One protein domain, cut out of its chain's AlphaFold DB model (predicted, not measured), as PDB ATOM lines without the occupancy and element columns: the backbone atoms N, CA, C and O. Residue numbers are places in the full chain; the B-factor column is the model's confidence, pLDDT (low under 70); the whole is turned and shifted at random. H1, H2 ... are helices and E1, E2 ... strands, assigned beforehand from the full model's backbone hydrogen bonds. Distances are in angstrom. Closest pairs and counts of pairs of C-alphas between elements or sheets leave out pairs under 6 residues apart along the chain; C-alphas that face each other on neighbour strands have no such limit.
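This is residues 28 to 39 and 159 to 245 of the 245 residues of an uncharacterized protein of candidate division WOR-3 bacterium JGI_Cruoil_03_51_56 (UniProt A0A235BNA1). With little regular structure, the domain is a narrow, twisted antiparallel sheet: the long hairpin E2 and E3, with short E1 beside E3, long loops between the strands, and small H1 off the sheet. The printed part has 99 residues, with 27 in named elements, mostly strand, in the order H1, E1, E2, E3. It is compact, radius of gyration of the C-alphas 14.1 A, yet elongated, spanning 43 by 28 by 26 A.

H1, residues 28 to 31, is too short for any O i to N i+4 pair; its one O i to N i+3 pair is out of range. E1, residues 165 to 169, is antiparallel to E3, residues 236 to 244; N 168 and O 241, 3.0 A apart, are within hydrogen-bond range. E2, residues 197 to 205, and E3 form a hairpin, with N 201 and O 240 at 2.8 A. H1 is apart from E2 and E3.

C-alpha 28 begins H1 at (25.487, -17.416, -22.149). E1 is 13.2 A long, E2 27.2 A, and E3 26.5 A, ending at C-alpha 244 (21.925, -40.641, -28.655).

Residues 40 to 158 are not printed; C-alphas 39 and 159 are 11.9 A apart. The links E1 to E2 and E2 to E3 are long. Residues 38, 159 to 164 and 245 are under pLDDT 70.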
ATOM      1  N   GLU A  28      24.540 -17.659 -23.227       86.81
ATOM      2  CA  GLU A  28      25.487 -17.416 -22.149       86.81
ATOM      3  C   GLU A  28      25.468 -18.531 -21.099       86.81
ATOM      4  O   GLU A  28      26.543 -18.900 -20.632       86.81
ATOM      5  N   ASP A  29      24.288 -19.084 -20.788       90.44
ATOM      6  CA  ASP A  29      24.170 -20.248 -19.902       90.44
ATOM      7  C   ASP A  29      24.896 -21.449 -20.534       90.44
ATOM      8  O   ASP A  29      25.863 -21.969 -19.995       90.44
ATOM      9  N   PHE A  30      24.542 -21.825 -21.767       90.38
ATOM     10  CA  PHE A  30      25.138 -23.009 -22.387       90.38
ATOM     11  C   PHE A  30      26.628 -22.843 -22.747       90.38
ATOM     12  O   PHE A  30      27.386 -23.815 -22.703       90.38
ATOM     13  N   ALA A  31      27.067 -21.636 -23.106       86.56
ATOM     14  CA  ALA A  31      28.426 -21.342 -23.564       86.56
ATOM     15  C   ALA A  31      29.477 -21.398 -22.447       86.56
ATOM     16  O   ALA A  31      30.672 -21.458 -22.747       86.56
ATOM     17  N   ASP A  32      29.061 -21.385 -21.179       91.25
ATOM     18  CA  ASP A  32      29.962 -21.570 -20.039       91.25
ATOM     19  C   ASP A  32      30.270 -23.054 -19.735       91.25
ATOM     20  O   ASP A  32      31.135 -23.366 -18.906       91.25
ATOM     21  N   GLY A  33      29.588 -23.968 -20.433       91.50
ATOM     22  CA  GLY A  33      29.775 -25.409 -20.346       91.50
ATOM     23  C   GLY A  33      30.780 -25.970 -21.357       91.50
ATOM     24  O   GLY A  33      31.552 -25.268 -22.007       91.50
ATOM     25  N   GLN A  34      30.779 -27.293 -21.483       91.12
ATOM     26  CA  GLN A  34      31.608 -28.049 -22.419       91.12
ATOM     27  C   GLN A  34      30.702 -28.831 -23.368       91.12
ATOM     28  O   GLN A  34      29.960 -29.713 -22.935       91.12
ATOM     29  N   VAL A  35      30.775 -28.523 -24.659       84.88
ATOM     30  CA  VAL A  35      30.110 -29.279 -25.727       84.88
ATOM     31  C   VAL A  35      31.073 -30.296 -26.336       84.88
ATOM     32  O   VAL A  35      32.278 -30.051 -26.414       84.88
ATOM     33  N   ALA A  36      30.548 -31.444 -26.756       80.50
ATOM     34  CA  ALA A  36      31.293 -32.386 -27.580       80.50
ATOM     35  C   ALA A  36      31.646 -31.765 -28.942       80.50
ATOM     36  O   ALA A  36      30.970 -30.853 -29.409       80.50
ATOM     37  N   ASP A  37      32.688 -32.282 -29.596       70.19
ATOM     38  CA  ASP A  37      33.265 -31.665 -30.800       70.19
ATOM     39  C   ASP A  37      32.280 -31.496 -31.967       70.19
ATOM     40  O   ASP A  37      32.449 -30.577 -32.762       70.19
ATOM     41  N   ALA A  38      31.271 -32.367 -32.067       68.81
ATOM     42  CA  ALA A  38      30.252 -32.358 -33.121       68.81
ATOM     43  C   ALA A  38      28.996 -31.541 -32.771       68.81
ATOM     44  O   ALA A  38      27.987 -31.609 -33.481       68.81
ATOM     45  N   MET A  39      29.027 -30.837 -31.641       78.12
ATOM     46  CA  MET A  39      27.925 -30.037 -31.128       78.12
ATOM     47  C   MET A  39      28.356 -28.583 -30.974       78.12
ATOM     48  O   MET A  39      29.531 -28.279 -30.768       78.12
ATOM     49  N   VAL A 159      35.384 -37.313 -33.074       53.31
ATOM     50  CA  VAL A 159      36.632 -37.623 -33.794       53.31
ATOM     51  C   VAL A 159      37.488 -38.651 -33.038       53.31
ATOM     52  O   VAL A 159      38.319 -39.343 -33.629       53.31
ATOM     53  N   TYR A 160      37.259 -38.809 -31.732       44.09
ATOM     54  CA  TYR A 160      38.066 -39.661 -30.868       44.09
ATOM     55  C   TYR A 160      37.592 -41.118 -30.805       44.09
ATOM     56  O   TYR A 160      38.444 -42.007 -30.744       44.09
ATOM     57  N   ASP A 161      36.281 -41.399 -30.809       53.12
ATOM     58  CA  ASP A 161      35.789 -42.761 -30.529       53.12
ATOM     59  C   ASP A 161      34.723 -43.331 -31.482       53.12
ATOM     60  O   ASP A 161      34.409 -44.523 -31.383       53.12
ATOM     61  N   ARG A 162      34.232 -42.536 -32.446       54.69
ATOM     62  CA  ARG A 162      33.240 -42.936 -33.466       54.69
ATOM     63  C   ARG A 162      31.916 -43.487 -32.915       54.69
ATOM     64  O   ARG A 162      31.188 -44.150 -33.660       54.69
ATOM     65  N   LYS A 163      31.585 -43.281 -31.637       59.38
ATOM     66  CA  LYS A 163      30.275 -43.688 -31.103       59.38
ATOM     67  C   LYS A 163      29.193 -42.694 -31.520       59.38
ATOM     68  O   LYS A 163      29.450 -41.509 -31.667       59.38
ATOM     69  N   TYR A 164      27.956 -43.179 -31.636       61.88
ATOM     70  CA  TYR A 164      26.757 -42.353 -31.851       61.88
ATOM     71  C   TYR A 164      26.271 -41.708 -30.542       61.88
ATOM     72  O   TYR A 164      25.094 -41.789 -30.197       61.88
ATOM     73  N   GLN A 165      27.204 -41.165 -29.759       72.81
ATOM     74  CA  GLN A 165      26.925 -40.541 -28.472       72.81
ATOM     75  C   GLN A 165      27.755 -39.279 -28.329       72.81
ATOM     76  O   GLN A 165      28.982 -39.348 -28.349       72.81
ATOM     77  N   ASP A 166      27.076 -38.164 -28.096       83.62
ATOM     78  CA  ASP A 166      27.709 -36.895 -27.758       83.62
ATOM     79  C   ASP A 166      27.119 -36.339 -26.465       83.62
ATOM     80  O   ASP A 166      26.101 -36.816 -25.946       83.62
ATOM     81  N   TYR A 167      27.825 -35.379 -25.878       88.81
ATOM     82  CA  TYR A 167      27.463 -34.821 -24.591       88.81
ATOM     83  C   TYR A 167      27.650 -33.315 -24.537       88.81
ATOM     84  O   TYR A 167      28.574 -32.751 -25.113       88.81
ATOM     85  N   TYR A 168      26.794 -32.692 -23.739       93.00
ATOM     86  CA  TYR A 168      27.031 -31.378 -23.171       93.00
ATOM     87  C   TYR A 168      27.173 -31.527 -21.663       93.00
ATOM     88  O   TYR A 168      26.378 -32.225 -21.034       93.00
ATOM     89  N   ILE A 169      28.192 -30.906 -21.083       95.69
ATOM     90  CA  ILE A 169      28.408 -30.840 -19.640       95.69
ATOM     91  C   ILE A 169      28.278 -29.377 -19.236       95.69
ATOM     92  O   ILE A 169      29.036 -28.545 -19.727       95.69
ATOM     93  N   SER A 170      27.349 -29.066 -18.336       96.94
ATOM     94  CA  SER A 170      27.142 -27.695 -17.862       96.94
ATOM     95  C   SER A 170      28.352 -27.156 -17.106       96.94
ATOM     96  O   SER A 170      29.198 -27.930 -16.637       96.94
ATOM     97  N   SER A 171      28.403 -25.847 -16.870       96.25
ATOM     98  CA  SER A 171      29.234 -25.326 -15.787       96.25
ATOM     99  C   SER A 171      28.828 -25.920 -14.431       96.25
ATOM    100  O   SER A 171      27.802 -26.600 -14.269       96.25
ATOM    101  N   VAL A 172      29.694 -25.722 -13.437       97.62
ATOM    102  CA  VAL A 172      29.399 -26.112 -12.061       97.62
ATOM    103  C   VAL A 172      28.510 -25.056 -11.416       97.62
ATOM    104  O   VAL A 172      28.918 -23.918 -11.196       97.62
ATOM    105  N   TYR A 173      27.309 -25.476 -11.037       96.94
ATOM    106  CA  TYR A 173      26.348 -24.647 -10.337       96.94
ATOM    107  C   TYR A 173      26.559 -24.714  -8.819       96.94
ATOM    108  O   TYR A 173      26.481 -25.780  -8.201       96.94
ATOM    109  N   ASP A 174      26.784 -23.561  -8.195       96.50
ATOM    110  CA  ASP A 174      26.847 -23.415  -6.742       96.50
ATOM    111  C   ASP A 174      25.457 -23.120  -6.158       96.50
ATOM    112  O   ASP A 174      24.903 -22.036  -6.345       96.50
ATOM    113  N   ILE A 175      24.897 -24.056  -5.383       93.56
ATOM    114  CA  ILE A 175      23.582 -23.861  -4.745       93.56
ATOM    115  C   ILE A 175      23.623 -22.906  -3.533       93.56
ATOM    116  O   ILE A 175      22.572 -22.575  -2.969       93.56
ATOM    117  N   GLY A 176      24.818 -22.486  -3.105       92.81
ATOM    118  CA  GLY A 176      25.078 -21.497  -2.063       92.81
ATOM    119  C   GLY A 176      25.736 -22.052  -0.794       92.81
ATOM    120  O   GLY A 176      25.698 -23.244  -0.487       92.81
ATOM    121  N   GLU A 177      26.329 -21.154  -0.005       90.56
ATOM    122  CA  GLU A 177      27.002 -21.507   1.248       90.56
ATOM    123  C   GLU A 177      26.068 -22.179   2.262       90.56
ATOM    124  O   GLU A 177      24.909 -21.790   2.429       90.56
ATOM    125  N   ASN A 178      26.605 -23.167   2.989       89.38
ATOM    126  CA  ASN A 178      25.893 -23.939   4.016       89.38
ATOM    127  C   ASN A 178      24.619 -24.641   3.509       89.38
ATOM    128  O   ASN A 178      23.711 -24.934   4.292       89.38
ATOM    129  N   ARG A 179      24.544 -24.912   2.204       92.06
ATOM    130  CA  ARG A 179      23.448 -25.641   1.568       92.06
ATOM    131  C   ARG A 179      23.962 -26.939   0.973       92.06
ATOM    132  O   ARG A 179      25.113 -27.044   0.561       92.06
ATOM    133  N   VAL A 180      23.069 -27.918   0.935       94.44
ATOM    134  CA  VAL A 180      23.289 -29.204   0.280       94.44
ATOM    135  C   VAL A 180      22.055 -29.571  -0.529       94.44
ATOM    136  O   VAL A 180      20.931 -29.221  -0.156       94.44
ATOM    137  N   VAL A 181      22.256 -30.291  -1.625       93.81
ATOM    138  CA  VAL A 181      21.168 -30.857  -2.419       93.81
ATOM    139  C   VAL A 181      20.418 -31.871  -1.564       93.81
ATOM    140  O   VAL A 181      21.008 -32.819  -1.055       93.81
ATOM    141  N   LEU A 182      19.109 -31.682  -1.403       94.38
ATOM    142  CA  LEU A 182      18.224 -32.641  -0.724       94.38
ATOM    143  C   LEU A 182      17.342 -33.425  -1.709       94.38
ATOM    144  O   LEU A 182      16.637 -34.349  -1.313       94.38
ATOM    145  N   GLY A 183      17.358 -33.024  -2.979       93.81
ATOM    146  CA  GLY A 183      16.508 -33.525  -4.050       93.81
ATOM    147  C   GLY A 183      16.037 -32.379  -4.945       93.81
ATOM    148  O   GLY A 183      16.312 -31.210  -4.682       93.81
ATOM    149  N   GLY A 184      15.311 -32.718  -6.004       94.19
ATOM    150  CA  GLY A 184      14.807 -31.748  -6.970       94.19
ATOM    151  C   GLY A 184      14.087 -32.436  -8.119       94.19
ATOM    152  O   GLY A 184      13.947 -33.661  -8.123       94.19
ATOM    153  N   ILE A 185      13.632 -31.636  -9.077       95.75
ATOM    154  CA  ILE A 185      13.036 -32.094 -10.330       95.75
ATOM    155  C   ILE A 185      13.875 -31.514 -11.466       95.75
ATOM    156  O   ILE A 185      14.217 -30.335 -11.422       95.75
ATOM    157  N   CYS A 186      14.202 -32.346 -12.449       96.19
ATOM    158  CA  CYS A 186      14.835 -31.933 -13.694       96.19
ATOM    159  C   CYS A 186      13.800 -32.017 -14.818       96.19
ATOM    160  O   CYS A 186      13.095 -33.018 -14.947       96.19
ATOM    161  N   SER A 187      13.708 -30.966 -15.622       95.25
ATOM    162  CA  SER A 187      12.867 -30.909 -16.814       95.25
ATOM    163  C   SER A 187      13.618 -30.201 -17.926       95.25
ATOM    164  O   SER A 187      14.371 -29.270 -17.644       95.25
ATOM    165  N   TRP A 188      13.365 -30.598 -19.164       92.94
ATOM    166  CA  TRP A 188      13.992 -30.019 -20.346       92.94
ATOM    167  C   TRP A 188      12.982 -29.857 -21.481       92.94
ATOM    168  O   TRP A 188      11.886 -30.422 -21.450       92.94
ATOM    169  N   VAL A 189      13.354 -29.062 -22.476       89.81
ATOM    170  CA  VAL A 189      12.646 -28.934 -23.753       89.81
ATOM    171  C   VAL A 189      13.609 -29.403 -24.831       89.81
ATOM    172  O   VAL A 189      14.795 -29.093 -24.769       89.81
ATOM    173  N   ASN A 190      13.118 -30.196 -25.776       87.62
ATOM    174  CA  ASN A 190      13.936 -30.765 -26.834       87.62
ATOM    175  C   ASN A 190      13.116 -31.055 -28.089       87.62
ATOM    176  O   ASN A 190      11.903 -31.253 -28.012       87.62
ATOM    177  N   ASP A 191      13.822 -31.156 -29.212       82.75
ATOM    178  CA  ASP A 191      13.345 -31.798 -30.430       82.75
ATOM    179  C   ASP A 191      14.092 -33.131 -30.603       82.75
ATOM    180  O   ASP A 191      15.318 -33.187 -30.507       82.75
ATOM    181  N   GLU A 192      13.348 -34.222 -30.772       84.38
ATOM    182  CA  GLU A 192      13.871 -35.587 -30.899       84.38
ATOM    183  C   GLU A 192      13.422 -36.172 -32.246       84.38
ATOM    184  O   GLU A 192      12.326 -36.738 -32.353       84.38
ATOM    185  N   PRO A 193      14.261 -36.072 -33.295       75.62
ATOM    186  CA  PRO A 193      14.028 -36.770 -34.549       75.62
ATOM    187  C   PRO A 193      13.891 -38.282 -34.336       75.62
ATOM    188  O   PRO A 193      14.350 -38.852 -33.345       75.62
ATOM    189  N   ARG A 194      13.284 -38.984 -35.297       74.62
ATOM    190  CA  ARG A 194      13.022 -40.425 -35.170       74.62
ATOM    191  C   ARG A 194      14.310 -41.217 -34.898       74.62
ATOM    192  O   ARG A 194      15.178 -41.296 -35.760       74.62
ATOM    193  N   GLY A 195      14.354 -41.891 -33.749       75.12
ATOM    194  CA  GLY A 195      15.491 -42.716 -33.319       75.12
ATOM    195  C   GLY A 195      16.472 -41.987 -32.400       75.12
ATOM    196  O   GLY A 195      17.217 -42.654 -31.692       75.12
ATOM    197  N   ALA A 196      16.407 -40.655 -32.340       81.25
ATOM    198  CA  ALA A 196      17.185 -39.868 -31.401       81.25
ATOM    199  C   ALA A 196      16.560 -39.883 -29.999       81.25
ATOM    200  O   ALA A 196      15.345 -40.034 -29.845       81.25
ATOM    201  N   ALA A 197      17.397 -39.717 -28.978       86.94
ATOM    202  CA  ALA A 197      16.960 -39.548 -27.597       86.94
ATOM    203  C   ALA A 197      17.932 -38.660 -26.819       86.94
ATOM    204  O   ALA A 197      19.152 -38.787 -26.968       86.94
ATOM    205  N   ILE A 198      17.391 -37.817 -25.939       90.38
ATOM    206  CA  ILE A 198      18.168 -37.017 -24.994       90.38
ATOM    207  C   ILE A 198      17.937 -37.525 -23.572       90.38
ATOM    208  O   ILE A 198      16.810 -37.721 -23.114       90.38
ATOM    209  N   HIS A 199      19.030 -37.711 -22.835       92.75
ATOM    210  CA  HIS A 199      18.996 -38.090 -21.426       92.75
ATOM    211  C   HIS A 199      19.801 -37.108 -20.589       92.75
ATOM    212  O   HIS A 199      20.916 -36.746 -20.952       92.75
ATOM    213  N   PHE A 200      19.270 -36.730 -19.432       95.94
ATOM    214  CA  PHE A 200      19.988 -35.900 -18.474       95.94
ATOM    215  C   PHE A 200      20.565 -36.751 -17.357       95.94
ATOM    216  O   PHE A 200      19.914 -37.647 -16.821       95.94
ATOM    217  N   GLU A 201      21.791 -36.436 -16.977       97.44
ATOM    218  CA  GLU A 201      22.483 -37.019 -15.844       97.44
ATOM    219  C   GLU A 201      23.008 -35.902 -14.954       97.44
ATOM    220  O   GLU A 201      23.330 -34.818 -15.430       97.44
ATOM    221  N   TYR A 202      23.121 -36.167 -13.661       97.88
ATOM    222  CA  TYR A 202      23.647 -35.210 -12.701       97.88
ATOM    223  C   TYR A 202      24.745 -35.844 -11.873       97.88
ATOM    224  O   TYR A 202      24.702 -37.035 -11.565       97.88
ATOM    225  N   ARG A 203      25.691 -35.012 -11.464       98.06
ATOM    226  CA  ARG A 203      26.634 -35.305 -10.393       98.06
ATOM    227  C   ARG A 203      26.689 -34.140  -9.423       98.06
ATOM    228  O   ARG A 203      26.241 -33.034  -9.736       98.06
ATOM    229  N   SER A 204      27.255 -34.379  -8.253       98.19
ATOM    230  CA  SER A 204      27.458 -33.330  -7.263       98.19
ATOM    231  C   SER A 204      28.760 -33.514  -6.501       98.19
ATOM    232  O   SER A 204      29.317 -34.612  -6.454       98.19
ATOM    233  N   GLY A 205      29.236 -32.438  -5.880       98.06
ATOM    234  CA  GLY A 205      30.443 -32.486  -5.067       98.06
ATOM    235  C   GLY A 205      30.525 -31.416  -3.980       98.06
ATOM    236  O   GLY A 205      29.724 -30.472  -3.936       98.06
ATOM    237  N   PRO A 206      31.478 -31.575  -3.050       96.62
ATOM    238  CA  PRO A 206      31.644 -30.677  -1.911       96.62
ATOM    239  C   PRO A 206      32.457 -29.415  -2.240       96.62
ATOM    240  O   PRO A 206      32.403 -28.450  -1.476       96.62
ATOM    241  N   ILE A 207      33.198 -29.408  -3.352       96.56
ATOM    242  CA  ILE A 207      34.097 -28.327  -3.790       96.56
ATOM    243  C   ILE A 207      33.745 -27.859  -5.215       96.56
ATOM    244  O   ILE A 207      33.154 -28.646  -5.952       96.56
ATOM    245  N   PRO A 208      34.087 -26.617  -5.613       96.62
ATOM    246  CA  PRO A 208      33.664 -26.056  -6.902       96.62
ATOM    247  C   PRO A 208      34.323 -26.718  -8.118       96.62
ATOM    248  O   PRO A 208      33.710 -26.773  -9.175       96.62
ATOM    249  N   GLU A 209      35.538 -27.252  -7.971       96.31
ATOM    250  CA  GLU A 209      36.252 -27.923  -9.061       96.31
ATOM    251  C   GLU A 209      36.044 -29.443  -8.986       96.31
ATOM    252  O   GLU A 209      36.379 -30.037  -7.956       96.31
ATOM    253  N   PRO A 210      35.502 -30.098 -10.032       96.44
ATOM    254  CA  PRO A 210      35.297 -31.540 -10.028       96.44
ATOM    255  C   PRO A 210      36.591 -32.342  -9.862       96.44
ATOM    256  O   PRO A 210      37.516 -32.238 -10.664       96.44
ATOM    257  N   ASP A 211      36.618 -33.199  -8.845       96.50
ATOM    258  CA  ASP A 211      37.711 -34.124  -8.542       96.50
ATOM    259  C   ASP A 211      37.161 -35.506  -8.134       96.50
ATOM    260  O   ASP A 211      35.999 -35.829  -8.378       96.50
ATOM    261  N   SER A 212      37.984 -36.346  -7.500       96.56
ATOM    262  CA  SER A 212      37.563 -37.673  -7.035       96.56
ATOM    263  C   SER A 212      36.584 -37.665  -5.852       96.56
ATOM    264  O   SER A 212      36.089 -38.730  -5.485       96.56
ATOM    265  N   SER A 213      36.310 -36.510  -5.234       96.94
ATOM    266  CA  SER A 213      35.297 -36.367  -4.176       96.94
ATOM    267  C   SER A 213      33.884 -36.174  -4.722       96.94
ATOM    268  O   SER A 213      32.909 -36.328  -3.981       96.94
ATOM    269  N   TRP A 214      33.765 -35.837  -6.006       98.38
ATOM    270  CA  TRP A 214      32.485 -35.739  -6.684       98.38
ATOM    271  C   TRP A 214      31.891 -37.120  -6.939       98.38
ATOM    272  O   TRP A 214      32.597 -38.109  -7.133       98.38
ATOM    273  N   THR A 215      30.566 -37.180  -6.966       98.31
ATOM    274  CA  THR A 215      29.861 -38.383  -7.389       98.31
ATOM    275  C   THR A 215      30.089 -38.646  -8.879       98.31
ATOM    276  O   THR A 215      30.380 -37.733  -9.659       98.31
ATOM    277  N   ASP A 216      29.851 -39.884  -9.304       98.00
ATOM    278  CA  ASP A 216      29.621 -40.174 -10.718       98.00
ATOM    279  C   ASP A 216      28.387 -39.419 -11.246       98.00
ATOM    280  O   ASP A 216      27.601 -38.843 -10.485       98.00
ATOM    281  N   PHE A 217      28.220 -39.428 -12.568       97.69
ATOM    282  CA  PHE A 217      26.992 -38.972 -13.214       97.69
ATOM    283  C   PHE A 217      25.910 -40.051 -13.123       97.69
ATOM    284  O   PHE A 217      26.110 -41.172 -13.590       97.69
ATOM    285  N   TYR A 218      24.747 -39.680 -12.595       97.94
ATOM    286  CA  TYR A 218      23.575 -40.540 -12.446       97.94
ATOM    287  C   TYR A 218      22.407 -40.010 -13.275       97.94
ATOM    288  O   TYR A 218      22.128 -38.811 -13.269       97.94
ATOM    289  N   SER A 219      21.716 -40.895 -13.994       96.88
ATOM    290  CA  SER A 219      20.650 -40.513 -14.925       96.88
ATOM    291  C   SER A 219      19.346 -40.130 -14.231       96.88
ATOM    292  O   SER A 219      18.884 -40.801 -13.309       96.88
ATOM    293  N   VAL A 220      18.705 -39.083 -14.742       96.81
ATOM    294  CA  VAL A 220      17.298 -38.781 -14.480       96.81
ATOM    295  C   VAL A 220      16.448 -39.711 -15.344       96.81
ATOM    296  O   VAL A 220      16.683 -39.853 -16.542       96.81
ATOM    297  N   SER A 221      15.445 -40.350 -14.745       92.69
ATOM    298  CA  SER A 221      14.648 -41.390 -15.409       92.69
ATOM    299  C   SER A 221      13.824 -40.899 -16.603       92.69
ATOM    300  O   SER A 221      13.491 -41.693 -17.478       92.69
ATOM    301  N   CYS A 222      13.420 -39.629 -16.600       94.06
ATOM    302  CA  CYS A 222      12.536 -39.034 -17.600       94.06
ATOM    303  C   CYS A 222      12.496 -37.504 -17.467       94.06
ATOM    304  O   CYS A 222      12.894 -36.953 -16.438       94.06
ATOM    305  N   ASN A 223      11.960 -36.831 -18.486       95.88
ATOM    306  CA  ASN A 223      11.672 -35.401 -18.430       95.88
ATOM    307  C   ASN A 223      10.634 -35.108 -17.328       95.88
ATOM    308  O   ASN A 223       9.603 -35.777 -17.246       95.88
ATOM    309  N   GLY A 224      10.927 -34.153 -16.442       96.50
ATOM    310  CA  GLY A 224      10.155 -33.900 -15.219       96.50
ATOM    311  C   GLY A 224      10.450 -34.892 -14.084       96.50
ATOM    312  O   GLY A 224       9.730 -34.923 -13.082       96.50
ATOM    313  N   GLY A 225      11.481 -35.725 -14.233       96.38
ATOM    314  CA  GLY A 225      11.900 -36.723 -13.256       96.38
ATOM    315  C   GLY A 225      12.604 -36.124 -12.038       96.38
ATOM    316  O   GLY A 225      13.053 -34.976 -12.030       96.38
ATOM    317  N   ARG A 226      12.710 -36.922 -10.971       97.12
ATOM    318  CA  ARG A 226      13.434 -36.525  -9.757       97.12
ATOM    319  C   ARG A 226      14.940 -36.587  -9.980       97.12
ATOM    320  O   ARG A 226      15.422 -37.491 -10.659       97.12
ATOM    321  N   LEU A 227      15.668 -35.679  -9.333       96.50
ATOM    322  CA  LEU A 227      17.119 -35.799  -9.224       96.50
ATOM    323  C   LEU A 227      17.497 -37.132  -8.544       96.50
ATOM    324  O   LEU A 227      16.801 -37.532  -7.599       96.50
ATOM    325  N   PRO A 228      18.575 -37.801  -8.993       96.88
ATOM    326  CA  PRO A 228      19.020 -39.066  -8.420       96.88
ATOM    327  C   PRO A 228      19.299 -38.953  -6.911       96.88
ATOM    328  O   PRO A 228      19.834 -37.938  -6.457       96.88
ATOM    329  N   PRO A 229      18.949 -39.955  -6.091       96.56
ATOM    330  CA  PRO A 229      19.258 -39.926  -4.662       96.56
ATOM    331  C   PRO A 229      20.767 -39.946  -4.370       96.56
ATOM    332  O   PRO A 229      21.169 -39.526  -3.292       96.56
ATOM    333  N   GLU A 230      21.606 -40.401  -5.300       97.38
ATOM    334  CA  GLU A 230      23.058 -40.520  -5.138       97.38
ATOM    335  C   GLU A 230      23.770 -39.165  -5.079       97.38
ATOM    336  O   GLU A 230      24.842 -39.066  -4.489       97.38
ATOM    337  N   ILE A 231      23.173 -38.113  -5.648       96.25
ATOM    338  CA  ILE A 231      23.792 -36.780  -5.724       96.25
ATOM    339  C   ILE A 231      23.428 -35.872  -4.537       96.25
ATOM    340  O   ILE A 231      23.805 -34.695  -4.516       96.25
ATOM    341  N   VAL A 232      22.659 -36.361  -3.562       95.88
ATOM    342  CA  VAL A 232      22.248 -35.566  -2.393       95.88
ATOM    343  C   VAL A 232      23.393 -35.406  -1.389       95.88
ATOM    344  O   VAL A 232      24.273 -36.253  -1.282       95.88
ATOM    345  N   GLY A 233      23.365 -34.328  -0.603       95.19
ATOM    346  CA  GLY A 233      24.338 -34.079   0.470       95.19
ATOM    347  C   GLY A 233      25.542 -33.215   0.081       95.19
ATOM    348  O   GLY A 233      26.344 -32.886   0.950       95.19
ATOM    349  N   ASN A 234      25.625 -32.781  -1.176       96.44
ATOM    350  CA  ASN A 234      26.703 -31.945  -1.712       96.44
ATOM    351  C   ASN A 234      26.214 -30.538  -2.084       96.44
ATOM    352  O   ASN A 234      25.016 -30.332  -2.271       96.44
ATOM    353  N   ARG A 235      27.132 -29.566  -2.175       95.81
ATOM    354  CA  ARG A 235      26.828 -28.150  -2.461       95.81
ATOM    355  C   ARG A 235      26.824 -27.836  -3.955       95.81
ATOM    356  O   ARG A 235      25.976 -27.087  -4.422       95.81
ATOM    357  N   TYR A 236      27.777 -28.376  -4.693       98.06
ATOM    358  CA  TYR A 236      27.944 -28.056  -6.102       98.06
ATOM    359  C   TYR A 236      27.240 -29.104  -6.953       98.06
ATOM    360  O   TYR A 236      27.265 -30.292  -6.623       98.06
ATOM    361  N   LEU A 237      26.589 -28.658  -8.020       97.00
ATOM    362  CA  LEU A 237      25.859 -29.484  -8.973       97.00
ATOM    363  C   LEU A 237      26.442 -29.299 -10.364       97.00
ATOM    364  O   LEU A 237      26.872 -28.212 -10.730       97.00
ATOM    365  N   GLN A 238      26.403 -30.357 -11.156       97.69
ATOM    366  CA  GLN A 238      26.688 -30.279 -12.580       97.69
ATOM    367  C   GLN A 238      25.808 -31.287 -13.300       97.69
ATOM    368  O   GLN A 238      25.601 -32.396 -12.790       97.69
ATOM    369  N   HIS A 239      25.301 -30.923 -14.473       96.81
ATOM    370  CA  HIS A 239      24.552 -31.850 -15.302       96.81
ATOM    371  C   HIS A 239      25.326 -32.206 -16.566       96.81
ATOM    372  O   HIS A 239      26.204 -31.479 -17.027       96.81
ATOM    373  N   ARG A 240      24.991 -33.368 -17.110       96.12
ATOM    374  CA  ARG A 240      25.422 -33.828 -18.418       96.12
ATOM    375  C   ARG A 240      24.191 -34.204 -19.221       96.12
ATOM    376  O   ARG A 240      23.434 -35.080 -18.811       96.12
ATOM    377  N   SER A 241      24.012 -33.553 -20.355       94.19
ATOM    378  CA  SER A 241      23.046 -33.955 -21.371       94.19
ATOM    379  C   SER A 241      23.730 -34.953 -22.294       94.19
ATOM    380  O   SER A 241      24.822 -34.687 -22.789       94.19
ATOM    381  N   LYS A 242      23.118 -36.115 -22.490       91.38
ATOM    382  CA  LYS A 242      23.558 -37.154 -23.416       91.38
ATOM    383  C   LYS A 242      22.625 -37.194 -24.606       91.38
ATOM    384  O   LYS A 242      21.418 -37.338 -24.419       91.38
ATOM    385  N   PHE A 243      23.205 -37.150 -25.791       86.88
ATOM    386  CA  PHE A 243      22.503 -37.202 -27.060       86.88
ATOM    387  C   PHE A 243      22.836 -38.539 -27.722       86.88
ATOM    388  O   PHE A 243      24.008 -38.857 -27.930       86.88
ATOM    389  N   ASN A 244      21.811 -39.348 -27.984       81.94
ATOM    390  CA  ASN A 244      21.925 -40.641 -28.655       81.94
ATOM    391  C   ASN A 244      21.234 -40.566 -30.023       81.94
ATOM    392  O   ASN A 244      20.171 -39.949 -30.129       81.94
ATOM    393  N   LYS A 245      21.798 -41.243 -31.030       62.84
ATOM    394  CA  LYS A 245      21.189 -41.467 -32.352       62.84
ATOM    395  C   LYS A 245      21.077 -42.958 -32.663       62.84
ATOM    396  O   LYS A 245      21.951 -43.724 -32.193       62.84
TER     397      LYS A 245